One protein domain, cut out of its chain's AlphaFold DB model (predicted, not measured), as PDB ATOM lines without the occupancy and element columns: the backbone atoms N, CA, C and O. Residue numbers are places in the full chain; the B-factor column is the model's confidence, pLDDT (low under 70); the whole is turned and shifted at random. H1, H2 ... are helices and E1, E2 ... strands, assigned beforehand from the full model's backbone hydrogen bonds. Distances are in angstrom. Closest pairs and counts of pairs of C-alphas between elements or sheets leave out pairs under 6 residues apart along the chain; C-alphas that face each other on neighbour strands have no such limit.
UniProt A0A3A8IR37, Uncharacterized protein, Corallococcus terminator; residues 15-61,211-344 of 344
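AT A GLANCE: This is residues 15 to 61 and 211 to 344 of the 344 residues of an uncharacterized protein of Corallococcus terminator (UniProt A0A3A8IR37). A long helical hairpin, H7 and H8, makes the long axis; the shorter helices H4 and H5 pack on it, H4 alongside H7 and H5 across H8 toward the hairpin's turn. Toward the other end lies a small two-stranded ribbon, E1 and E2, with H2 packed on it and H6 near its end, while short H1 and the long loop of residues 19 to 42 lie off to one side. The printed part has 181 residues, with eight named helices and two named strands in the order H1 H2 H3 E1 H4 H5 E2 H6 H7 H8; the sheet order is E1 - E2, antiparallel, and the class is mostly helix. The whole is compact, with a radius of gyration of the C-alphas of 17.2 A, and elongated, spanning 55 by 35 by 24 A.

HOW THE PARTS SIT: Start at H1, residues 15 to 18, which touches no helix. Next find H2, residues 43 to 52, and H3, residues 56 to 59: they are close but not clearly touching, C-alphas 50 and 56 being closest at 7.7 A. Beyond the cut, E1, residues 211 to 215, is the antiparallel neighbour of E2, residues 256 to 260, at 152 degrees; look for N 212 and O 259, 2.9 A apart, and N 214 and O 257, 2.8 A. The closest C-alphas of H2 and E2 are those of Ser 47 and Val 256, 5.4 A apart. H4, residues 219 to 227, touches H5, residues 236 to 245, at a steep tilt of 61 degrees, opposite ways, closest at C-alphas 227 and 236, 6.1 A. For H6, residues 263 to 269, look at C-alphas 260 and 266, its closest pair with E2, 5.6 A. H7, residues 283 to 306, touches H4 with residues 286 to 297 alone, the same way at a shallow tilt of 31 degrees, C-alphas 225 and 294 being closest at 4.3 A. H8, residues 311 to 338, forms a helical hairpin with H7, at a shallow tilt of 23 degrees, opposite ways, with C-alphas 304 and 314 closest at 6.2 A. With residues 315 to 322 alone H8 touches H5, about perpendicular at 74 degrees, closest at C-alphas 242 and 319, 4.4 A. Every O i to N i+4 pair is within hydrogen-bond range in H2, H4, H5, H6, H7 and H8; H1 and H3 are too short for such a pair.

IN THESE COORDINATES: Find C-alpha 15 at (37.192, 69.091, 123.373), where H1 begins. From C-alpha 283 at (22.244, 100.069, 119.344), H7 runs 34.2 A to C-alpha 306; H8 then runs 39.9 A to C-alpha 338 at (10.072, 91.203, 129.077). E1 is 13.4 A long and E2 13.6 A.

THE WHOLE: The C-alphas farthest apart, those of Thr 264 and Lys 308, are 55.6 A apart. Residues 62 to 210 are not printed, and C-alphas 61 and 211 are 14.8 A apart across this cut. The links H1 to H2 and H6 to H7 are long. Look for pLDDT under 70 at residue 16, residues 20 to 41 and residue 344.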
ATOM      1  N   GLU A  15      37.831  69.472 122.112       71.31
ATOM      2  CA  GLU A  15      37.192  69.091 123.373       71.31
ATOM      3  C   GLU A  15      35.668  69.105 123.228       71.31
ATOM      4  O   GLU A  15      35.004  68.168 123.664       71.31
ATOM      5  N   HIS A  16      35.126  70.102 122.531       69.00
ATOM      6  CA  HIS A  16      33.702  70.194 122.251       69.00
ATOM      7  C   HIS A  16      33.154  69.036 121.427       69.00
ATOM      8  O   HIS A  16      32.100  68.500 121.756       69.00
ATOM      9  N   GLU A  17      33.894  68.573 120.424       71.38
ATOM     10  CA  GLU A  17      33.550  67.366 119.667       71.38
ATOM     11  C   GLU A  17      33.523  66.110 120.556       71.38
ATOM     12  O   GLU A  17      32.690  65.229 120.354       71.38
ATOM     13  N   LYS A  18      34.396  66.028 121.568       73.06
ATOM     14  CA  LYS A  18      34.460  64.886 122.497       73.06
ATOM     15  C   LYS A  18      33.418  64.962 123.615       73.06
ATOM     16  O   LYS A  18      32.907  63.935 124.053       73.06
ATOM     17  N   LYS A  19      33.155  66.167 124.122       72.12
ATOM     18  CA  LYS A  19      32.368  66.440 125.329       72.12
ATOM     19  C   LYS A  19      31.481  67.677 125.132       72.12
ATOM     20  O   LYS A  19      31.649  68.683 125.831       72.12
ATOM     21  N   PRO A  20      30.494  67.625 124.225       65.19
ATOM     22  CA  PRO A  20      29.716  68.803 123.836       65.19
ATOM     23  C   PRO A  20      28.924  69.417 124.998       65.19
ATOM     24  O   PRO A  20      28.647  70.610 124.993       65.19
ATOM     25  N   LYS A  21      28.585  68.621 126.021       64.50
ATOM     26  CA  LYS A  21      27.847  69.070 127.215       64.50
ATOM     27  C   LYS A  21      28.730  69.689 128.303       64.50
ATOM     28  O   LYS A  21      28.204  70.359 129.183       64.50
ATOM     29  N   GLU A  22      30.037  69.434 128.271       67.94
ATOM     30  CA  GLU A  22      30.983  69.848 129.320       67.94
ATOM     31  C   GLU A  22      31.909  70.983 128.871       67.94
ATOM     32  O   GLU A  22      32.720  71.456 129.665       67.94
ATOM     33  N   SER A  23      31.808  71.412 127.614       64.06
ATOM     34  CA  SER A  23      32.651  72.437 126.997       64.06
ATOM     35  C   SER A  23      31.778  73.564 126.448       64.06
ATOM     36  O   SER A  23      30.760  73.335 125.787       64.06
ATOM     37  N   GLY A  24      32.156  74.807 126.746       61.56
ATOM     38  CA  GLY A  24      31.472  75.978 126.207       61.56
ATOM     39  C   GLY A  24      31.756  76.128 124.718       61.56
ATOM     40  O   GLY A  24      32.867  75.879 124.257       61.56
ATOM     41  N   CYS A  25      30.762  76.578 123.959       67.31
ATOM     42  CA  CYS A  25      30.979  77.035 122.597       67.31
ATOM     43  C   CYS A  25      30.772  78.544 122.552       67.31
ATOM     44  O   CYS A  25      29.656  79.045 122.691       67.31
ATOM     45  N   LEU A  26      31.871  79.270 122.389       64.31
ATOM     46  CA  LEU A  26      31.849  80.727 122.286       64.31
ATOM     47  C   LEU A  26      31.506  81.187 120.870       64.31
ATOM     48  O   LEU A  26      31.059  82.312 120.678       64.31
ATOM     49  N   TRP A  27      31.714  80.322 119.873       61.97
ATOM     50  CA  TRP A  27      31.719  80.709 118.470       61.97
ATOM     51  C   TRP A  27      30.704  79.925 117.653       61.97
ATOM     52  O   TRP A  27      30.601  78.709 117.751       61.97
ATOM     53  N   LYS A  28      30.005  80.641 116.771       55.66
ATOM     54  CA  LYS A  28      29.087  80.062 115.790       55.66
ATOM     55  C   LYS A  28      29.829  79.016 114.951       55.66
ATOM     56  O   LYS A  28      30.700  79.375 114.163       55.66
ATOM     57  N   HIS A  29      29.454  77.748 115.065       55.16
ATOM     58  CA  HIS A  29      29.763  76.758 114.038       55.16
ATOM     59  C   HIS A  29      28.474  76.187 113.452       55.16
ATOM     60  O   HIS A  29      27.483  75.983 114.149       55.16
ATOM     61  N   TYR A  30      28.469  76.001 112.135       50.62
ATOM     62  CA  TYR A  30      27.353  75.372 111.445       50.62
ATOM     63  C   TYR A  30      27.378  73.875 111.731       50.62
ATOM     64  O   TYR A  30      28.403  73.223 111.536       50.62
ATOM     65  N   ILE A  31      26.248  73.338 112.186       57.41
ATOM     66  CA  ILE A  31      26.093  71.915 112.458       57.41
ATOM     67  C   ILE A  31      25.005  71.405 111.518       57.41
ATOM     68  O   ILE A  31      23.844  71.770 111.690       57.41
ATOM     69  N   PRO A  32      25.356  70.590 110.509       49.94
ATOM     70  CA  PRO A  32      24.410  70.190 109.474       49.94
ATOM     71  C   PRO A  32      23.275  69.284 109.980       49.94
ATOM     72  O   PRO A  32      22.244  69.226 109.315       49.94
ATOM     73  N   LYS A  33      23.444  68.564 111.106       52.97
ATOM     74  CA  LYS A  33      22.436  67.657 111.698       52.97
ATOM     75  C   LYS A  33      22.636  67.492 113.214       52.97
ATOM     76  O   LYS A  33      23.765  67.279 113.641       52.97
ATOM     77  N   GLY A  34      21.556  67.501 114.006       50.62
ATOM     78  CA  GLY A  34      21.578  67.069 115.414       50.62
ATOM     79  C   GLY A  34      20.628  67.817 116.358       50.62
ATOM     80  O   GLY A  34      20.208  68.938 116.095       50.62
ATOM     81  N   ASP A  35      20.294  67.179 117.480       49.59
ATOM     82  CA  ASP A  35      19.486  67.740 118.566       49.59
ATOM     83  C   ASP A  35      20.356  68.386 119.672       49.59
ATOM     84  O   ASP A  35      21.560  68.181 119.741       49.59
ATOM     85  N   TRP A  36      19.743  69.133 120.598       43.44
ATOM     86  CA  TRP A  36      20.401  69.648 121.823       43.44
ATOM     87  C   TRP A  36      21.335  68.654 122.534       43.44
ATOM     88  O   TRP A  36      22.376  69.056 123.044       43.44
ATOM     89  N   ARG A  37      20.968  67.364 122.604       50.50
ATOM     90  CA  ARG A  37      21.777  66.365 123.316       50.50
ATOM     91  C   ARG A  37      23.080  66.059 122.589       50.50
ATOM     92  O   ARG A  37      24.036  65.671 123.255       50.50
ATOM     93  N   SER A  38      23.094  66.233 121.272       56.19
ATOM     94  CA  SER A  38      24.253  66.025 120.412       56.19
ATOM     95  C   SER A  38      25.014  67.327 120.116       56.19
ATOM     96  O   SER A  38      26.225  67.265 119.945       56.19
ATOM     97  N   HIS A  39      24.351  68.495 120.108       62.03
ATOM     98  CA  HIS A  39      24.926  69.747 119.593       62.03
ATOM     99  C   HIS A  39      24.325  71.026 120.235       62.03
ATOM    100  O   HIS A  39      23.421  71.651 119.672       62.03
ATOM    101  N   PRO A  40      24.830  71.485 121.393       59.09
ATOM    102  CA  PRO A  40      24.266  72.618 122.140       59.09
ATOM    103  C   PRO A  40      24.522  74.000 121.508       59.09
ATOM    104  O   PRO A  40      24.153  75.024 122.078       59.09
ATOM    105  N   CYS A  41      25.131  74.068 120.326       68.38
ATOM    106  CA  CYS A  41      25.522  75.316 119.661       68.38
ATOM    107  C   CYS A  41      24.463  75.837 118.684       68.38
ATOM    108  O   CYS A  41      24.654  76.860 118.029       68.38
ATOM    109  N   HIS A  42      23.329  75.151 118.566       76.50
ATOM    110  CA  HIS A  42      22.298  75.540 117.625       76.50
ATOM    111  C   HIS A  42      21.320  76.557 118.237       76.50
ATOM    112  O   HIS A  42      20.225  76.199 118.660       76.50
ATOM    113  N   TYR A  43      21.656  77.852 118.207       80.12
ATOM    114  CA  TYR A  43      20.870  78.892 118.894       80.12
ATOM    115  C   TYR A  43      19.372  78.913 118.561       80.12
ATOM    116  O   TYR A  43      18.564  79.080 119.469       80.12
ATOM    117  N   GLN A  44      18.986  78.697 117.298       84.12
ATOM    118  CA  GLN A  44      17.567  78.667 116.930       84.12
ATOM    119  C   GLN A  44      16.843  77.469 117.567       84.12
ATOM    120  O   GLN A  44      15.814  77.650 118.207       84.12
ATOM    121  N   ASN A  45      17.413  76.257 117.492       81.88
ATOM    122  CA  ASN A  45      16.897  75.073 118.190       81.88
ATOM    123  C   ASN A  45      16.863  75.263 119.706       81.88
ATOM    124  O   ASN A  45      15.909  74.833 120.349       81.88
ATOM    125  N   ASN A  46      17.869  75.913 120.287       81.00
ATOM    126  CA  ASN A  46      17.914  76.171 121.725       81.00
ATOM    127  C   ASN A  46      16.803  77.138 122.134       81.00
ATOM    128  O   ASN A  46      16.064  76.859 123.074       81.00
ATOM    129  N   SER A  47      16.647  78.226 121.378       87.00
ATOM    130  CA  SER A  47      15.590  79.222 121.543       87.00
ATOM    131  C   SER A  47      14.201  78.593 121.394       87.00
ATOM    132  O   SER A  47      13.342  78.780 122.253       87.00
ATOM    133  N   PHE A  48      14.009  77.735 120.391       88.25
ATOM    134  CA  PHE A  48      12.781  76.964 120.212       88.25
ATOM    135  C   PHE A  48      12.502  76.013 121.387       88.25
ATOM    136  O   PHE A  48      11.400  76.003 121.932       88.25
ATOM    137  N   LYS A  49      13.494  75.235 121.833       87.25
ATOM    138  CA  LYS A  49      13.332  74.284 122.947       87.25
ATOM    139  C   LYS A  49      13.034  74.981 124.271       87.25
ATOM    140  O   LYS A  49      12.141  74.534 124.987       87.25
ATOM    141  N   ILE A  50      13.733  76.073 124.591       88.94
ATOM    142  CA  ILE A  50      13.470  76.821 125.827       88.94
ATOM    143  C   ILE A  50      12.109  77.515 125.775       88.94
ATOM    144  O   ILE A  50      11.392  77.538 126.778       88.94
ATOM    145  N   ALA A  51      11.723  78.022 124.599       90.31
ATOM    146  CA  ALA A  51      10.399  78.575 124.367       90.31
ATOM    147  C   ALA A  51       9.305  77.516 124.514       90.31
ATOM    148  O   ALA A  51       8.287  77.805 125.119       90.31
ATOM    149  N   LYS A  52       9.531  76.282 124.053       90.44
ATOM    150  CA  LYS A  52       8.605  75.156 124.244       90.44
ATOM    151  C   LYS A  52       8.522  74.681 125.699       90.44
ATOM    152  O   LYS A  52       7.500  74.145 126.111       90.44
ATOM    153  N   GLY A  53       9.602  74.837 126.461       90.75
ATOM    154  CA  GLY A  53       9.702  74.432 127.861       90.75
ATOM    155  C   GLY A  53       9.411  75.579 128.826       90.75
ATOM    156  O   GLY A  53       8.290  76.077 128.918       90.75
ATOM    157  N   ALA A  54      10.443  76.003 129.558       88.31
ATOM    158  CA  ALA A  54      10.329  76.928 130.687       88.31
ATOM    159  C   ALA A  54       9.713  78.299 130.346       88.31
ATOM    160  O   ALA A  54       9.273  79.007 131.249       88.31
ATOM    161  N   ARG A  55       9.682  78.696 129.065       92.50
ATOM    162  CA  ARG A  55       9.150  79.995 128.626       92.50
ATOM    163  C   ARG A  55       7.837  79.905 127.843       92.50
ATOM    164  O   ARG A  55       7.367  80.942 127.389       92.50
ATOM    165  N   ALA A  56       7.213  78.731 127.727       91.50
ATOM    166  CA  ALA A  56       6.025  78.530 126.884       91.50
ATOM    167  C   ALA A  56       4.876  79.487 127.204       91.50
ATOM    168  O   ALA A  56       4.248  80.033 126.301       91.50
ATOM    169  N   ALA A  57       4.654  79.769 128.490       90.75
ATOM    170  CA  ALA A  57       3.609  80.686 128.932       90.75
ATOM    171  C   ALA A  57       3.763  82.119 128.382       90.75
ATOM    172  O   ALA A  57       2.773  82.833 128.292       90.75
ATOM    173  N   LYS A  58       4.976  82.545 127.993       90.69
ATOM    174  CA  LYS A  58       5.233  83.888 127.440       90.69
ATOM    175  C   LYS A  58       4.744  84.069 126.005       90.69
ATOM    176  O   LYS A  58       4.619  85.200 125.559       90.69
ATOM    177  N   TYR A  59       4.486  82.975 125.299       90.75
ATOM    178  CA  TYR A  59       4.031  82.994 123.908       90.75
ATOM    179  C   TYR A  59       2.530  82.708 123.792       90.75
ATOM    180  O   TYR A  59       2.012  82.536 122.693       90.75
ATOM    181  N   LYS A  60       1.826  82.680 124.932       89.94
ATOM    182  CA  LYS A  60       0.371  82.599 124.975       89.94
ATOM    183  C   LYS A  60      -0.222  84.008 124.957       89.94
ATOM    184  O   LYS A  60       0.240  84.857 125.720       89.94
ATOM    185  N   PRO A  61      -1.230  84.267 124.112       89.06
ATOM    186  CA  PRO A  61      -1.859  85.575 124.034       89.06
ATOM    187  C   PRO A  61      -2.637  85.879 125.314       89.06
ATOM    188  O   PRO A  61      -3.296  85.006 125.877       89.06
ATOM    189  N   HIS A 211       8.629  85.893 113.362       88.12
ATOM    190  CA  HIS A 211       9.453  86.084 114.553       88.12
ATOM    191  C   HIS A 211      10.916  85.729 114.314       88.12
ATOM    192  O   HIS A 211      11.262  84.993 113.391       88.12
ATOM    193  N   GLU A 212      11.766  86.176 115.234       88.44
ATOM    194  CA  GLU A 212      13.206  85.968 115.163       88.44
ATOM    195  C   GLU A 212      13.797  85.414 116.463       88.44
ATOM    196  O   GLU A 212      13.344  85.694 117.579       88.44
ATOM    197  N   HIS A 213      14.878  84.646 116.317       89.31
ATOM    198  CA  HIS A 213      15.656  84.118 117.437       89.31
ATOM    199  C   HIS A 213      16.787  85.090 117.789       89.31
ATOM    200  O   HIS A 213      17.686  85.318 116.983       89.31
ATOM    201  N   HIS A 214      16.786  85.604 119.014       90.12
ATOM    202  CA  HIS A 214      17.675  86.679 119.449       90.12
ATOM    203  C   HIS A 214      18.625  86.254 120.561       90.12
ATOM    204  O   HIS A 214      18.222  85.537 121.474       90.12
ATOM    205  N   HIS A 215      19.877  86.722 120.506       92.06
ATOM    206  CA  HIS A 215      20.808  86.646 121.636       92.06
ATOM    207  C   HIS A 215      20.596  87.837 122.565       92.06
ATOM    208  O   HIS A 215      20.578  88.980 122.116       92.06
ATOM    209  N   ILE A 216      20.489  87.570 123.862       94.62
ATOM    210  CA  ILE A 216      20.364  88.596 124.901       94.62
ATOM    211  C   ILE A 216      21.710  89.302 125.087       94.62
ATOM    212  O   ILE A 216      21.775  90.525 125.065       94.62
ATOM    213  N   ILE A 217      22.795  88.542 125.200       94.31
ATOM    214  CA  ILE A 217      24.178  89.005 125.100       94.31
ATOM    215  C   ILE A 217      24.690  88.583 123.718       94.31
ATOM    216  O   ILE A 217      24.964  87.395 123.513       94.31
ATOM    217  N   PRO A 218      24.800  89.512 122.752       90.38
ATOM    218  CA  PRO A 218      25.287  89.194 121.416       90.38
ATOM    219  C   PRO A 218      26.761  88.766 121.408       90.38
ATOM    220  O   PRO A 218      27.574  89.270 122.181       90.38
ATOM    221  N   ASP A 219      27.133  87.908 120.452       86.69
ATOM    222  CA  ASP A 219      28.530  87.497 120.208       86.69
ATOM    223  C   ASP A 219      29.467  88.704 120.042       86.69
ATOM    224  O   ASP A 219      30.536  88.769 120.642       86.69
ATOM    225  N   THR A 220      29.046  89.706 119.265       85.06
ATOM    226  CA  THR A 220      29.828  90.929 119.053       85.06
ATOM    227  C   THR A 220      30.070  91.682 120.358       85.06
ATOM    228  O   THR A 220      31.186  92.137 120.596       85.06
ATOM    229  N   THR A 221      29.058  91.755 121.223       89.81
ATOM    230  CA  THR A 221      29.154  92.399 122.532       89.81
ATOM    231  C   THR A 221      30.101  91.646 123.458       89.81
ATOM    232  O   THR A 221      30.940  92.268 124.100       89.81
ATOM    233  N   LEU A 222      30.046  90.311 123.474       89.38
ATOM    234  CA  LEU A 222      30.984  89.492 124.244       89.38
ATOM    235  C   LEU A 222      32.429  89.672 123.751       89.38
ATOM    236  O   LEU A 222      33.340  89.889 124.548       89.38
ATOM    237  N   ARG A 223      32.646  89.633 122.429       86.06
ATOM    238  CA  ARG A 223      33.969  89.842 121.816       86.06
ATOM    239  C   ARG A 223      34.549  91.206 122.166       86.06
ATOM    240  O   ARG A 223      35.727  91.292 122.499       86.06
ATOM    241  N   ASN A 224      33.746  92.258 122.047       85.88
ATOM    242  CA  ASN A 224      34.210  93.614 122.309       85.88
ATOM    243  C   ASN A 224      34.402  93.854 123.807       85.88
ATOM    244  O   ASN A 224      35.436  94.381 124.203       85.88
ATOM    245  N   GLY A 225      33.441  93.428 124.627       87.50
ATOM    246  CA  GLY A 225      33.440  93.704 126.057       87.50
ATOM    247  C   GLY A 225      34.436  92.870 126.856       87.50
ATOM    248  O   GLY A 225      35.004  93.385 127.807       87.50
ATOM    249  N   VAL A 226      34.694  91.616 126.464       87.25
ATOM    250  CA  VAL A 226      35.650  90.748 127.174       87.25
ATOM    251  C   VAL A 226      37.024  90.775 126.517       87.25
ATOM    252  O   VAL A 226      38.026  91.071 127.159       87.25
ATOM    253  N   LEU A 227      37.100  90.470 125.219       85.56
ATOM    254  CA  LEU A 227      38.389  90.206 124.571       85.56
ATOM    255  C   LEU A 227      39.117  91.474 124.116       85.56
ATOM    256  O   LEU A 227      40.324  91.438 123.895       85.56
ATOM    257  N   ARG A 228      38.399  92.584 123.935       83.62
ATOM    258  CA  ARG A 228      38.949  93.853 123.436       83.62
ATOM    259  C   ARG A 228      38.817  94.974 124.463       83.62
ATOM    260  O   ARG A 228      38.645  96.129 124.081       83.62
ATOM    261  N   LEU A 229      38.893  94.618 125.745       80.88
ATOM    262  CA  LEU A 229      38.860  95.589 126.830       80.88
ATOM    263  C   LEU A 229      40.029  96.585 126.670       80.88
ATOM    264  O   LEU A 229      41.175  96.128 126.545       80.88
ATOM    265  N   PRO A 230      39.759  97.903 126.635       76.06
ATOM    266  CA  PRO A 230      40.795  98.930 126.713       76.06
ATOM    267  C   PRO A 230      41.593  98.796 128.015       76.06
ATOM    268  O   PRO A 230      41.029  98.400 129.029       76.06
ATOM    269  N   ASP A 231      42.891  99.105 127.984       83.19
ATOM    270  CA  ASP A 231      43.747  99.183 129.184       83.19
ATOM    271  C   ASP A 231      43.765  97.915 130.061       83.19
ATOM    272  O   ASP A 231      43.978  97.956 131.272       83.19
ATOM    273  N   ALA A 232      43.546  96.765 129.424       84.44
ATOM    274  CA  ALA A 232      43.486  95.475 130.088       84.44
ATOM    275  C   ALA A 232      44.794  95.119 130.805       84.44
ATOM    276  O   ALA A 232      45.879  95.208 130.225       84.44
ATOM    277  N   GLN A 233      44.673  94.635 132.042       87.75
ATOM    278  CA  GLN A 233      45.819  94.197 132.845       87.75
ATOM    279  C   GLN A 233      46.307  92.808 132.433       87.75
ATOM    280  O   GLN A 233      47.460  92.451 132.678       87.75
ATOM    281  N   THR A 234      45.441  92.020 131.793       87.19
ATOM    282  CA  THR A 234      45.769  90.671 131.339       87.19
ATOM    283  C   THR A 234      45.898  90.588 129.820       87.19
ATOM    284  O   THR A 234      45.315  91.357 129.044       87.19
ATOM    285  N   SER A 235      46.660  89.599 129.353       87.75
ATOM    286  CA  SER A 235      46.790  89.343 127.918       87.75
ATOM    287  C   SER A 235      45.463  88.890 127.292       87.75
ATOM    288  O   SER A 235      44.602  88.292 127.941       87.75
ATOM    289  N   PHE A 236      45.313  89.123 125.988       85.38
ATOM    290  CA  PHE A 236      44.198  88.588 125.198       85.38
ATOM    291  C   PHE A 236      44.062  87.064 125.366       85.38
ATOM    292  O   PHE A 236      42.959  86.543 125.510       85.38
ATOM    293  N   GLN A 237      45.191  86.350 125.397       83.56
ATOM    294  CA  GLN A 237      45.243  84.899 125.564       83.56
ATOM    295  C   GLN A 237      44.725  84.443 126.934       83.56
ATOM    296  O   GLN A 237      43.983  83.469 126.984       83.56
ATOM    297  N   GLN A 238      45.063  85.142 128.024       86.19
ATOM    298  CA  GLN A 238      44.555  84.807 129.365       86.19
ATOM    299  C   GLN A 238      43.036  84.980 129.456       86.19
ATOM    300  O   GLN A 238      42.346  84.093 129.952       86.19
ATOM    301  N   ARG A 239      42.490  86.070 128.903       87.88
ATOM    302  CA  ARG A 239      41.031  86.278 128.849       87.88
ATOM    303  C   ARG A 239      40.321  85.252 127.988       87.88
ATOM    304  O   ARG A 239      39.240  84.804 128.353       87.88
ATOM    305  N   ILE A 240      40.918  84.861 126.861       84.94
ATOM    306  CA  ILE A 240      40.396  83.742 126.073       84.94
ATOM    307  C   ILE A 240      40.380  82.464 126.909       84.94
ATOM    308  O   ILE A 240      39.350  81.799 126.911       84.94
ATOM    309  N   SER A 241      41.466  82.141 127.619       84.44
ATOM    310  CA  SER A 241      41.535  80.939 128.456       84.44
ATOM    311  C   SER A 241      40.436  80.943 129.520       84.44
ATOM    312  O   SER A 241      39.624  80.024 129.570       84.44
ATOM    313  N   ALA A 242      40.297  82.036 130.277       89.50
ATOM    314  CA  ALA A 242      39.235  82.176 131.274       89.50
ATOM    315  C   ALA A 242      37.824  82.087 130.658       89.50
ATOM    316  O   ALA A 242      36.930  81.459 131.223       89.50
ATOM    317  N   LEU A 243      37.608  82.671 129.474       86.94
ATOM    318  CA  LEU A 243      36.334  82.583 128.757       86.94
ATOM    319  C   LEU A 243      36.041  81.158 128.252       86.94
ATOM    320  O   LEU A 243      34.882  80.741 128.239       86.94
ATOM    321  N   MET A 244      37.067  80.401 127.862       83.00
ATOM    322  CA  MET A 244      36.950  78.983 127.511       83.00
ATOM    323  C   MET A 244      36.636  78.131 128.747       83.00
ATOM    324  O   MET A 244      35.684  77.347 128.720       83.00
ATOM    325  N   GLU A 245      37.342  78.364 129.856       86.44
ATOM    326  CA  GLU A 245      37.119  77.701 131.147       86.44
ATOM    327  C   GLU A 245      35.756  78.016 131.758       86.44
ATOM    328  O   GLU A 245      35.164  77.178 132.441       86.44
ATOM    329  N   ALA A 246      35.193  79.189 131.453       89.19
ATOM    330  CA  ALA A 246      33.836  79.526 131.855       89.19
ATOM    331  C   ALA A 246      32.809  78.525 131.333       89.19
ATOM    332  O   ALA A 246      31.724  78.406 131.902       89.19
ATOM    333  N   LYS A 247      33.115  77.817 130.237       84.69
ATOM    334  CA  LYS A 247      32.197  76.868 129.594       84.69
ATOM    335  C   LYS A 247      30.825  77.499 129.324       84.69
ATOM    336  O   LYS A 247      29.801  76.819 129.241       84.69
ATOM    337  N   TRP A 248      30.805  78.824 129.198       86.88
ATOM    338  CA  TRP A 248      29.620  79.597 128.891       86.88
ATOM    339  C   TRP A 248      29.397  79.553 127.382       86.88
ATOM    340  O   TRP A 248      30.341  79.556 126.593       86.88
ATOM    341  N   ASN A 249      28.138  79.466 126.971       83.38
ATOM    342  CA  ASN A 249      27.770  79.318 125.571       83.38
ATOM    343  C   ASN A 249      26.818  80.453 125.202       83.38
ATOM    344  O   ASN A 249      25.750  80.580 125.796       83.38
ATOM    345  N   VAL A 250      27.185  81.251 124.198       86.38
ATOM    346  CA  VAL A 250      26.367  82.384 123.730       86.38
ATOM    347  C   VAL A 250      25.006  81.931 123.192       86.38
ATOM    348  O   VAL A 250      24.050  82.699 123.142       86.38
ATOM    349  N   HIS A 251      24.887  80.659 122.824       85.12
ATOM    350  CA  HIS A 251      23.658  80.016 122.382       85.12
ATOM    351  C   HIS A 251      22.891  79.330 123.521       85.12
ATOM    352  O   HIS A 251      21.900  78.657 123.237       85.12
ATOM    353  N   ASN A 252      23.329  79.450 124.780       84.50
ATOM    354  CA  ASN A 252      22.653  78.812 125.905       84.50
ATOM    355  C   ASN A 252      21.208  79.320 126.061       84.50
ATOM    356  O   ASN A 252      20.854  80.416 125.629       84.50
ATOM    357  N   GLU A 253      20.373  78.507 126.701       83.31
ATOM    358  CA  GLU A 253      18.947  78.787 126.899       83.31
ATOM    359  C   GLU A 253      18.668  80.069 127.699       83.31
ATOM    360  O   GLU A 253      17.640  80.718 127.502       83.31
ATOM    361  N   GLY A 254      19.595  80.458 128.578       89.50
ATOM    362  CA  GLY A 254      19.514  81.690 129.354       89.50
ATOM    363  C   GLY A 254      19.707  82.936 128.496       89.50
ATOM    364  O   GLY A 254      19.103  83.962 128.794       89.50
ATOM    365  N   ASN A 255      20.481  82.825 127.416       93.38
ATOM    366  CA  ASN A 255      20.950  83.920 126.577       93.38
ATOM    367  C   ASN A 255      20.246  84.009 125.215       93.38
ATOM    368  O   ASN A 255      20.634  84.820 124.379       93.38
ATOM    369  N   VAL A 256      19.225  83.194 124.953       92.00
ATOM    370  CA  VAL A 256      18.426  83.269 123.718       92.00
ATOM    371  C   VAL A 256      16.974  83.596 124.022       92.00
ATOM    372  O   VAL A 256      16.475  83.210 125.070       92.00
ATOM    373  N   ILE A 257      16.268  84.270 123.121       92.44
ATOM    374  CA  ILE A 257      14.830  84.570 123.226       92.44
ATOM    375  C   ILE A 257      14.177  84.511 121.834       92.44
ATOM    376  O   ILE A 257      14.875  84.644 120.830       92.44
ATOM    377  N   LEU A 258      12.868  84.256 121.764       92.25
ATOM    378  CA  LEU A 258      12.067  84.465 120.553       92.25
ATOM    379  C   LEU A 258      11.341  85.797 120.677       92.25
ATOM    380  O   LEU A 258      10.707  86.050 121.704       92.25
ATOM    381  N   LEU A 259      11.409  86.621 119.641       92.25
ATOM    382  CA  LEU A 259      10.727  87.907 119.611       92.25
ATOM    383  C   LEU A 259       9.853  88.003 118.362       92.25
ATOM    384  O   LEU A 259      10.321  87.645 117.282       92.25
ATOM    385  N   PRO A 260       8.599  88.459 118.492       91.12
ATOM    386  CA  PRO A 260       7.752  88.731 117.339       91.12
ATOM    387  C   PRO A 260       8.309  89.907 116.536       91.12
ATOM    388  O   PRO A 260       8.710  90.914 117.118       91.12
ATOM    389  N   ASP A 261       8.282  89.810 115.211       87.06
ATOM    390  CA  ASP A 261       8.631  90.940 114.338       87.06
ATOM    391  C   ASP A 261       7.463  91.935 114.219       87.06
ATOM    392  O   ASP A 261       7.667  93.129 113.990       87.06
ATOM    393  N   ASP A 262       6.225  91.453 114.383       87.25
ATOM    394  CA  ASP A 262       5.009  92.266 114.332       87.25
ATOM    395  C   ASP A 262       4.726  92.948 115.678       87.25
ATOM    396  O   ASP A 262       4.575  92.293 116.712       87.25
ATOM    397  N   VAL A 263       4.611  94.278 115.658       88.06
ATOM    398  CA  VAL A 263       4.372  95.113 116.850       88.06
ATOM    399  C   VAL A 263       3.066  94.802 117.567       88.06
ATOM    400  O   VAL A 263       2.992  94.872 118.792       88.06
ATOM    401  N   THR A 264       2.048  94.401 116.821       87.50
ATOM    402  CA  THR A 264       0.730  94.121 117.362       87.50
ATOM    403  C   THR A 264       0.743  92.768 118.055       87.50
ATOM    404  O   THR A 264       0.269  92.639 119.184       87.50
ATOM    405  N   ILE A 265       1.355  91.762 117.418       89.75
ATOM    406  CA  ILE A 265       1.601  90.454 118.038       89.75
ATOM    407  C   ILE A 265       2.449  90.622 119.305       89.75
ATOM    408  O   ILE A 265       2.135  90.029 120.337       89.75
ATOM    409  N   ALA A 266       3.471  91.477 119.262       91.56
ATOM    410  CA  ALA A 266       4.271  91.823 120.432       91.56
ATOM    411  C   ALA A 266       3.411  92.375 121.577       91.56
ATOM    412  O   ALA A 266       3.539  91.928 122.719       91.56
ATOM    413  N   ASP A 267       2.486  93.288 121.282       89.94
ATOM    414  CA  ASP A 267       1.548  93.835 122.263       89.94
ATOM    415  C   ASP A 267       0.628  92.784 122.877       89.94
ATOM    416  O   ASP A 267       0.499  92.738 124.105       89.94
ATOM    417  N   ILE A 268       0.080  91.885 122.062       90.50
ATOM    418  CA  ILE A 268      -0.779  90.781 122.514       90.50
ATOM    419  C   ILE A 268      -0.053  89.822 123.449       90.50
ATOM    420  O   ILE A 268      -0.624  89.382 124.447       90.50
ATOM    421  N   LEU A 269       1.204  89.515 123.142       91.19
ATOM    422  CA  LEU A 269       2.041  88.633 123.955       91.19
ATOM    423  C   LEU A 269       2.665  89.353 125.154       91.19
ATOM    424  O   LEU A 269       3.201  88.725 126.064       91.19
ATOM    425  N   GLY A 270       2.648  90.686 125.147       90.75
ATOM    426  CA  GLY A 270       3.397  91.491 126.104       90.75
ATOM    427  C   GLY A 270       4.902  91.378 125.978       90.75
ATOM    428  O   GLY A 270       5.612  91.672 126.935       90.75
ATOM    429  N   LEU A 271       5.386  91.006 124.801       91.75
ATOM    430  CA  LEU A 271       6.801  90.987 124.460       91.75
ATOM    431  C   LEU A 271       7.169  92.282 123.725       91.75
ATOM    432  O   LEU A 271       6.284  92.939 123.175       91.75
ATOM    433  N   PRO A 272       8.439  92.711 123.730       91.56
ATOM    434  CA  PRO A 272       8.879  93.749 122.812       91.56
ATOM    435  C   PRO A 272       8.928  93.197 121.377       91.56
ATOM    436  O   PRO A 272       9.250  92.018 121.192       91.56
ATOM    437  N   PRO A 273       8.611  94.016 120.364       90.25
ATOM    438  CA  PRO A 273       8.831  93.641 118.976       90.25
ATOM    439  C   PRO A 273      10.325  93.631 118.658       90.25
ATOM    440  O   PRO A 273      11.076  94.459 119.167       90.25
ATOM    441  N   HIS A 274      10.754  92.729 117.786       89.94
ATOM    442  CA  HIS A 274      12.104  92.742 117.254       89.94
ATOM    443  C   HIS A 274      12.227  93.806 116.155       89.94
ATOM    444  O   HIS A 274      11.579  93.718 115.114       89.94
ATOM    445  N   CYS A 275      13.082  94.809 116.385       86.56
ATOM    446  CA  CYS A 275      13.496  95.787 115.375       86.56
ATOM    447  C   CYS A 275      12.303  96.415 114.614       86.56
ATOM    448  O   CYS A 275      12.268  96.395 113.375       86.56
ATOM    449  N   PRO A 276      11.302  96.978 115.314       82.94
ATOM    450  CA  PRO A 276      10.112  97.483 114.649       82.94
ATOM    451  C   PRO A 276      10.450  98.635 113.691       82.94
ATOM    452  O   PRO A 276      11.475  99.313 113.814       82.94
ATOM    453  N   TRP A 277       9.559  98.875 112.725       82.94
ATOM    454  CA  TRP A 277       9.612 100.040 111.830       82.94
ATOM    455  C   TRP A 277      10.850 100.087 110.924       82.94
ATOM    456  O   TRP A 277      11.319 101.155 110.531       82.94
ATOM    457  N   GLY A 278      11.388  98.915 110.580       73.56
ATOM    458  CA  GLY A 278      12.564  98.802 109.722       73.56
ATOM    459  C   GLY A 278      13.872  99.162 110.424       73.56
ATOM    460  O   GLY A 278      14.870  99.384 109.740       73.56
ATOM    461  N   ALA A 279      13.886  99.216 111.763       80.50
ATOM    462  CA  ALA A 279      15.137  99.163 112.502       80.50
ATOM    463  C   ALA A 279      15.931  97.914 112.094       80.50
ATOM    464  O   ALA A 279      15.378  96.882 111.729       80.50
ATOM    465  N   THR A 280      17.251  98.028 112.101       80.19
ATOM    466  CA  THR A 280      18.159  96.944 111.692       80.19
ATOM    467  C   THR A 280      19.054  96.487 112.841       80.19
ATOM    468  O   THR A 280      20.031  95.774 112.622       80.19
ATOM    469  N   GLY A 281      18.779  96.964 114.055       82.56
ATOM    470  CA  GLY A 281      19.517  96.627 115.260       82.56
ATOM    471  C   GLY A 281      19.088  97.460 116.462       82.56
ATOM    472  O   GLY A 281      18.298  98.398 116.354       82.56
ATOM    473  N   HIS A 282      19.683  97.124 117.604       85.25
ATOM    474  CA  HIS A 282      19.311  97.615 118.928       85.25
ATOM    475  C   HIS A 282      20.504  98.344 119.554       85.25
ATOM    476  O   HIS A 282      21.098  97.857 120.512       85.25
ATOM    477  N   ASP A 283      20.956  99.456 118.963       82.25
ATOM    478  CA  ASP A 283      22.244 100.069 119.344       82.25
ATOM    479  C   ASP A 283      22.303 100.469 120.823       82.25
ATOM    480  O   ASP A 283      23.276 100.143 121.495       82.25
ATOM    481  N   ALA A 284      21.255 101.114 121.345       84.38
ATOM    482  CA  ALA A 284      21.207 101.537 122.745       84.38
ATOM    483  C   ALA A 284      21.256 100.337 123.704       84.38
ATOM    484  O   ALA A 284      21.995 100.350 124.688       84.38
ATOM    485  N   TYR A 285      20.513  99.277 123.381       89.81
ATOM    486  CA  TYR A 285      20.561  98.020 124.118       89.81
ATOM    487  C   TYR A 285      21.949  97.376 124.031       89.81
ATOM    488  O   TYR A 285      22.524  96.988 125.043       89.81
ATOM    489  N   SER A 286      22.523  97.310 122.830       88.81
ATOM    490  CA  SER A 286      23.841  96.719 122.589       88.81
ATOM    491  C   SER A 286      24.932  97.453 123.367       88.81
ATOM    492  O   SER A 286      25.764  96.797 123.985       88.81
ATOM    493  N   ASP A 287      24.886  98.789 123.402       87.62
ATOM    494  CA  ASP A 287      25.796  99.630 124.185       87.62
ATOM    495  C   ASP A 287      25.626  99.378 125.692       87.62
ATOM    496  O   ASP A 287      26.608  99.206 126.413       87.62
ATOM    497  N   GLN A 288      24.385  99.277 126.176       92.31
ATOM    498  CA  GLN A 288      24.103  98.971 127.579       92.31
ATOM    499  C   GLN A 288      24.637  97.590 127.990       92.31
ATOM    500  O   GLN A 288      25.227  97.451 129.067       92.31
ATOM    501  N   VAL A 289      24.429  96.563 127.159       94.56
ATOM    502  CA  VAL A 289      24.961  95.218 127.409       94.56
ATOM    503  C   VAL A 289      26.485  95.232 127.331       94.56
ATOM    504  O   VAL A 289      27.125  94.634 128.190       94.56
ATOM    505  N   GLU A 290      27.076  95.946 126.371       92.56
ATOM    506  CA  GLU A 290      28.532  96.049 126.222       92.56
ATOM    507  C   GLU A 290      29.186  96.655 127.459       92.56
ATOM    508  O   GLU A 290      30.110  96.049 127.991       92.56
ATOM    509  N   ILE A 291      28.649  97.754 127.994       92.75
ATOM    510  CA  ILE A 291      29.143  98.370 129.238       92.75
ATOM    511  C   ILE A 291      29.091  97.377 130.408       92.75
ATOM    512  O   ILE A 291      30.017  97.293 131.212       92.75
ATOM    513  N   LYS A 292      28.005  96.605 130.525       96.00
ATOM    514  CA  LYS A 292      27.867  95.602 131.593       96.00
ATOM    515  C   LYS A 292      28.862  94.453 131.423       96.00
ATOM    516  O   LYS A 292      29.436  94.007 132.411       96.00
ATOM    517  N   VAL A 293      29.082  93.991 130.192       95.62
ATOM    518  CA  VAL A 293      30.074  92.952 129.882       95.62
ATOM    519  C   VAL A 293      31.500  93.456 130.119       95.62
ATOM    520  O   VAL A 293      32.303  92.707 130.662       95.62
ATOM    521  N   GLN A 294      31.804  94.713 129.782       94.62
ATOM    522  CA  GLN A 294      33.101  95.342 130.061       94.62
ATOM    523  C   GLN A 294      33.403  95.354 131.556       94.62
ATOM    524  O   GLN A 294      34.464  94.894 131.952       94.62
ATOM    525  N   ARG A 295      32.442  95.751 132.399       95.44
ATOM    526  CA  ARG A 295      32.618  95.703 133.861       95.44
ATOM    527  C   ARG A 295      32.906  94.294 134.378       95.44
ATOM    528  O   ARG A 295      33.779  94.113 135.216       95.44
ATOM    529  N   ILE A 296      32.207  93.285 133.853       95.81
ATOM    530  CA  ILE A 296      32.485  91.880 134.195       95.81
ATOM    531  C   ILE A 296      33.913  91.492 133.773       95.81
ATOM    532  O   ILE A 296      34.586  90.756 134.486       95.81
ATOM    533  N   ALA A 297      34.381  91.976 132.621       93.50
ATOM    534  CA  ALA A 297      35.734  91.719 132.140       93.50
ATOM    535  C   ALA A 297      36.811  92.466 132.943       93.50
ATOM    536  O   ALA A 297      37.887  91.920 133.150       93.50
ATOM    537  N   GLU A 298      36.529  93.675 133.427       94.31
ATOM    538  CA  GLU A 298      37.404  94.419 134.341       94.31
ATOM    539  C   GLU A 298      37.550  93.683 135.681       94.31
ATOM    540  O   GLU A 298      38.668  93.523 136.168       94.31
ATOM    541  N   GLU A 299      36.442  93.180 136.246       94.12
ATOM    542  CA  GLU A 299      36.460  92.321 137.442       94.12
ATOM    543  C   GLU A 299      37.323  91.070 137.201       94.12
ATOM    544  O   GLU A 299      38.187  90.742 138.014       94.12
ATOM    545  N   LEU A 300      37.133  90.408 136.054       93.12
ATOM    546  CA  LEU A 300      37.914  89.238 135.649       93.12
ATOM    547  C   LEU A 300      39.417  89.546 135.556       93.12
ATOM    548  O   LEU A 300      40.238  88.769 136.043       93.12
ATOM    549  N   ASP A 301      39.779  90.668 134.931       92.38
ATOM    550  CA  ASP A 301      41.170  91.095 134.761       92.38
ATOM    551  C   ASP A 301      41.850  91.347 136.105       92.38
ATOM    552  O   ASP A 301      42.981  90.905 136.315       92.38
ATOM    553  N   GLN A 302      41.153  92.010 137.030       91.69
ATOM    554  CA  GLN A 302      41.653  92.261 138.380       91.69
ATOM    555  C   GLN A 302      41.852  90.956 139.160       91.69
ATOM    556  O   GLN A 302      42.884  90.782 139.808       91.69
ATOM    557  N   GLU A 303      40.899  90.020 139.079       91.38
ATOM    558  CA  GLU A 303      41.002  88.714 139.742       91.38
ATOM    559  C   GLU A 303      42.195  87.902 139.219       91.38
ATOM    560  O   GLU A 303      42.969  87.353 140.006       91.38
ATOM    561  N   LEU A 304      42.377  87.857 137.898       91.62
ATOM    562  CA  LEU A 304      43.494  87.154 137.270       91.62
ATOM    563  C   LEU A 304      44.843  87.798 137.611       91.62
ATOM    564  O   LEU A 304      45.797  87.078 137.902       91.62
ATOM    565  N   ALA A 305      44.931  89.131 137.603       90.56
ATOM    566  CA  ALA A 305      46.159  89.857 137.924       90.56
ATOM    567  C   ALA A 305      46.555  89.736 139.406       90.56
ATOM    568  O   ALA A 305      47.742  89.687 139.725       90.56
ATOM    569  N   ALA A 306      45.574  89.666 140.311       92.50
ATOM    570  CA  ALA A 306      45.802  89.542 141.751       92.50
ATOM    571  C   ALA A 306      45.996  88.090 142.228       92.50
ATOM    572  O   ALA A 306      46.323  87.869 143.401       92.50
ATOM    573  N   SER A 307      45.770  87.098 141.360       93.06
ATOM    574  CA  SER A 307      45.832  85.690 141.745       93.06
ATOM    575  C   SER A 307      47.242  85.268 142.161       93.06
ATOM    576  O   SER A 307      48.235  85.575 141.503       93.06
ATOM    577  N   LYS A 308      47.315  84.518 143.266       94.19
ATOM    578  CA  LYS A 308      48.535  83.839 143.736       94.19
ATOM    579  C   LYS A 308      48.571  82.363 143.342       94.19
ATOM    580  O   LYS A 308      49.573  81.699 143.597       94.19
ATOM    581  N   ASP A 309      47.469  81.856 142.791       92.12
ATOM    582  CA  ASP A 309      47.416  80.504 142.253       92.12
ATOM    583  C   ASP A 309      48.309  80.413 141.012       92.12
ATOM    584  O   ASP A 309      48.650  81.420 140.381       92.12
ATOM    585  N   ASP A 310      48.670  79.195 140.618       91.88
ATOM    586  CA  ASP A 310      49.239  79.019 139.294       91.88
ATOM    587  C   ASP A 310      48.197  79.372 138.213       91.88
ATOM    588  O   ASP A 310      46.984  79.363 138.448       91.88
ATOM    589  N   ALA A 311      48.678  79.701 137.011       87.25
ATOM    590  CA  ALA A 311      47.838  80.224 135.935       87.25
ATOM    591  C   ALA A 311      46.618  79.336 135.625       87.25
ATOM    592  O   ALA A 311      45.554  79.860 135.313       87.25
ATOM    593  N   HIS A 312      46.755  78.014 135.752       86.44
ATOM    594  CA  HIS A 312      45.680  77.074 135.459       86.44
ATOM    595  C   HIS A 312      44.518  77.205 136.448       86.44
ATOM    596  O   HIS A 312      43.365  77.371 136.045       86.44
ATOM    597  N   GLU A 313      44.808  77.148 137.749       91.50
ATOM    598  CA  GLU A 313      43.768  77.265 138.774       91.50
ATOM    599  C   GLU A 313      43.194  78.688 138.839       91.50
ATOM    600  O   GLU A 313      41.991  78.845 139.069       91.50
ATOM    601  N   ALA A 314      44.002  79.714 138.542       91.69
ATOM    602  CA  ALA A 314      43.525  81.088 138.404       91.69
ATOM    603  C   ALA A 314      42.487  81.223 137.272       91.69
ATOM    604  O   ALA A 314      41.376  81.697 137.508       91.69
ATOM    605  N   GLU A 315      42.814  80.757 136.060       91.38
ATOM    606  CA  GLU A 315      41.936  80.817 134.880       91.38
ATOM    607  C   GLU A 315      40.638  80.024 135.081       91.38
ATOM    608  O   GLU A 315      39.560  80.489 134.711       91.38
ATOM    609  N   LYS A 316      40.714  78.865 135.737       91.12
ATOM    610  CA  LYS A 316      39.558  78.018 136.053       91.12
ATOM    611  C   LYS A 316      38.603  78.665 137.057       91.12
ATOM    612  O   LYS A 316      37.388  78.663 136.839       91.12
ATOM    613  N   LYS A 317      39.120  79.245 138.150       93.81
ATOM    614  CA  LYS A 317      38.302  79.986 139.132       93.81
ATOM    615  C   LYS A 317      37.656  81.213 138.488       93.81
ATOM    616  O   LYS A 317      36.448  81.416 138.631       93.81
ATOM    617  N   ALA A 318      38.446  81.973 137.733       93.75
ATOM    618  CA  ALA A 318      38.006  83.150 136.997       93.75
ATOM    619  C   ALA A 318      36.915  82.794 135.966       93.75
ATOM    620  O   ALA A 318      35.867  83.435 135.912       93.75
ATOM    621  N   GLY A 319      37.096  81.703 135.217       92.00
ATOM    622  CA  GLY A 319      36.109  81.183 134.273       92.00
ATOM    623  C   GLY A 319      34.793  80.791 134.947       92.00
ATOM    624  O   GLY A 319      33.721  81.223 134.515       92.00
ATOM    625  N   ALA A 320      34.840  80.034 136.047       92.75
ATOM    626  CA  ALA A 320      33.635  79.667 136.796       92.75
ATOM    627  C   ALA A 320      32.833  80.905 137.236       92.75
ATOM    628  O   ALA A 320      31.600  80.928 137.131       92.75
ATOM    629  N   ARG A 321      33.529  81.963 137.665       95.12
ATOM    630  CA  ARG A 321      32.896  83.219 138.071       95.12
ATOM    631  C   ARG A 321      32.353  84.014 136.890       95.12
ATOM    632  O   ARG A 321      31.216  84.484 136.948       95.12
ATOM    633  N   LEU A 322      33.099  84.080 135.791       94.31
ATOM    634  CA  LEU A 322      32.653  84.682 134.538       94.31
ATOM    635  C   LEU A 322      31.347  84.050 134.048       94.31
ATOM    636  O   LEU A 322      30.405  84.768 133.717       94.31
ATOM    637  N   LYS A 323      31.241  82.716 134.081       93.88
ATOM    638  CA  LYS A 323      30.000  82.003 133.748       93.88
ATOM    639  C   LYS A 323      28.832  82.478 134.608       93.88
ATOM    640  O   LYS A 323      27.775  82.811 134.075       93.88
ATOM    641  N   GLN A 324      29.021  82.522 135.929       95.75
ATOM    642  CA  GLN A 324      27.989  82.963 136.868       95.75
ATOM    643  C   GLN A 324      27.519  84.390 136.552       95.75
ATOM    644  O   GLN A 324      26.313  84.636 136.504       95.75
ATOM    645  N   ARG A 325      28.458  85.308 136.295       97.06
ATOM    646  CA  ARG A 325      28.164  86.709 135.964       97.06
ATOM    647  C   ARG A 325      27.443  86.861 134.628       97.06
ATOM    648  O   ARG A 325      26.485  87.624 134.546       97.06
ATOM    649  N   LEU A 326      27.853  86.128 133.592       95.62
ATOM    650  CA  LEU A 326      27.190  86.163 132.284       95.62
ATOM    651  C   LEU A 326      25.779  85.558 132.337       95.62
ATOM    652  O   LEU A 326      24.863  86.086 131.705       95.62
ATOM    653  N   ASP A 327      25.565  84.498 133.121       95.38
ATOM    654  CA  ASP A 327      24.230  83.930 133.349       95.38
ATOM    655  C   ASP A 327      23.333  84.887 134.155       95.38
ATOM    656  O   ASP A 327      22.152  85.062 133.845       95.38
ATOM    657  N   GLU A 328      23.878  85.550 135.176       97.06
ATOM    658  CA  GLU A 328      23.184  86.597 135.932       97.06
ATOM    659  C   GLU A 328      22.816  87.798 135.052       97.06
ATOM    660  O   GLU A 328      21.669  88.258 135.085       97.06
ATOM    661  N   LEU A 329      23.745  88.253 134.210       97.06
ATOM    662  CA  LEU A 329      23.499  89.313 133.240       97.06
ATOM    663  C   LEU A 329      22.411  88.903 132.243       97.06
ATOM    664  O   LEU A 329      21.467  89.663 132.045       97.06
ATOM    665  N   SER A 330      22.484  87.693 131.680       96.19
ATOM    666  CA  SER A 330      21.480  87.176 130.737       96.19
ATOM    667  C   SER A 330      20.082  87.164 131.360       96.19
ATOM    668  O   SER A 330      19.133  87.647 130.747       96.19
ATOM    669  N   ARG A 331      19.946  86.694 132.609       95.88
ATOM    670  CA  ARG A 331      18.669  86.709 133.345       95.88
ATOM    671  C   ARG A 331      18.170  88.124 133.627       95.88
ATOM    672  O   ARG A 331      16.986  88.400 133.457       95.88
ATOM    673  N   THR A 332      19.066  89.024 134.024       96.25
ATOM    674  CA  THR A 332      18.723  90.424 134.305       96.25
ATOM    675  C   THR A 332      18.237  91.133 133.045       96.25
ATOM    676  O   THR A 332      17.193  91.782 133.065       96.25
ATOM    677  N   MET A 333      18.967  90.991 131.937       95.56
ATOM    678  CA  MET A 333      18.590  91.596 130.662       95.56
ATOM    679  C   MET A 333      17.322  90.951 130.099       95.56
ATOM    680  O   MET A 333      16.450  91.676 129.636       95.56
ATOM    681  N   TYR A 334      17.149  89.629 130.230       94.44
ATOM    682  CA  TYR A 334      15.887  88.954 129.907       94.44
ATOM    683  C   TYR A 334      14.706  89.598 130.638       94.44
ATOM    684  O   TYR A 334      13.708  89.935 130.005       94.44
ATOM    685  N   GLN A 335      14.834  89.821 131.952       94.31
ATOM    686  CA  GLN A 335      13.779  90.454 132.738       94.31
ATOM    687  C   GLN A 335      13.496  91.884 132.254       94.31
ATOM    688  O   GLN A 335      12.342  92.271 132.124       94.31
ATOM    689  N   GLN A 336      14.531  92.663 131.932       93.12
ATOM    690  CA  GLN A 336      14.350  94.017 131.396       93.12
ATOM    691  C   GLN A 336      13.643  94.024 130.036       93.12
ATOM    692  O   GLN A 336      12.802  94.892 129.803       93.12
ATOM    693  N   ILE A 337      13.960  93.059 129.169       91.50
ATOM    694  CA  ILE A 337      13.321  92.878 127.861       91.50
ATOM    695  C   ILE A 337      11.831  92.577 128.051       91.50
ATOM    696  O   ILE A 337      10.990  93.273 127.487       91.50
ATOM    697  N   ILE A 338      11.482  91.583 128.877       90.94
ATOM    698  CA  ILE A 338      10.072  91.203 129.077       90.94
ATOM    699  C   ILE A 338       9.278  92.255 129.863       90.94
ATOM    700  O   ILE A 338       8.078  92.386 129.648       90.94
ATOM    701  N   ASP A 339       9.936  93.034 130.724       89.94
ATOM    702  CA  ASP A 339       9.329  94.170 131.428       89.94
ATOM    703  C   ASP A 339       9.218  95.421 130.541       89.94
ATOM    704  O   ASP A 339       8.726  96.450 131.003       89.94
ATOM    705  N   ARG A 340       9.711  95.371 129.291       86.06
ATOM    706  CA  ARG A 340       9.780  96.513 128.361       86.06
ATOM    707  C   ARG A 340      10.526  97.726 128.940       86.06
ATOM    708  O   ARG A 340      10.242  98.869 128.597       86.06
ATOM    709  N   LYS A 341      11.503  97.476 129.819       84.62
ATOM    710  CA  LYS A 341      12.401  98.497 130.398       84.62
ATOM    711  C   LYS A 341      13.533  98.886 129.452       84.62
ATOM    712  O   LYS A 341      14.222  99.874 129.693       84.62
ATOM    713  N   VAL A 342      13.739  98.092 128.407       80.44
ATOM    714  CA  VAL A 342      14.692  98.348 127.332       80.44
ATOM    715  C   VAL A 342      13.978  98.190 126.001       80.44
ATOM    716  O   VAL A 342      13.174  97.272 125.825       80.44
ATOM    717  N   SER A 343      14.278  99.086 125.071       70.50
ATOM    718  CA  SER A 343      13.865  98.931 123.683       70.50
ATOM    719  C   SER A 343      14.866  98.023 122.987       70.50
ATOM    720  O   SER A 343      16.068  98.307 123.005       70.50
ATOM    721  N   LEU A 344      14.354  96.939 122.408       66.75
ATOM    722  CA  LEU A 344      15.064  96.179 121.394       66.75
ATOM    723  C   LEU A 344      14.794  96.856 120.055       66.75
ATOM    724  O   LEU A 344      13.780  96.567 119.390       66.75
TER     725      LEU A 344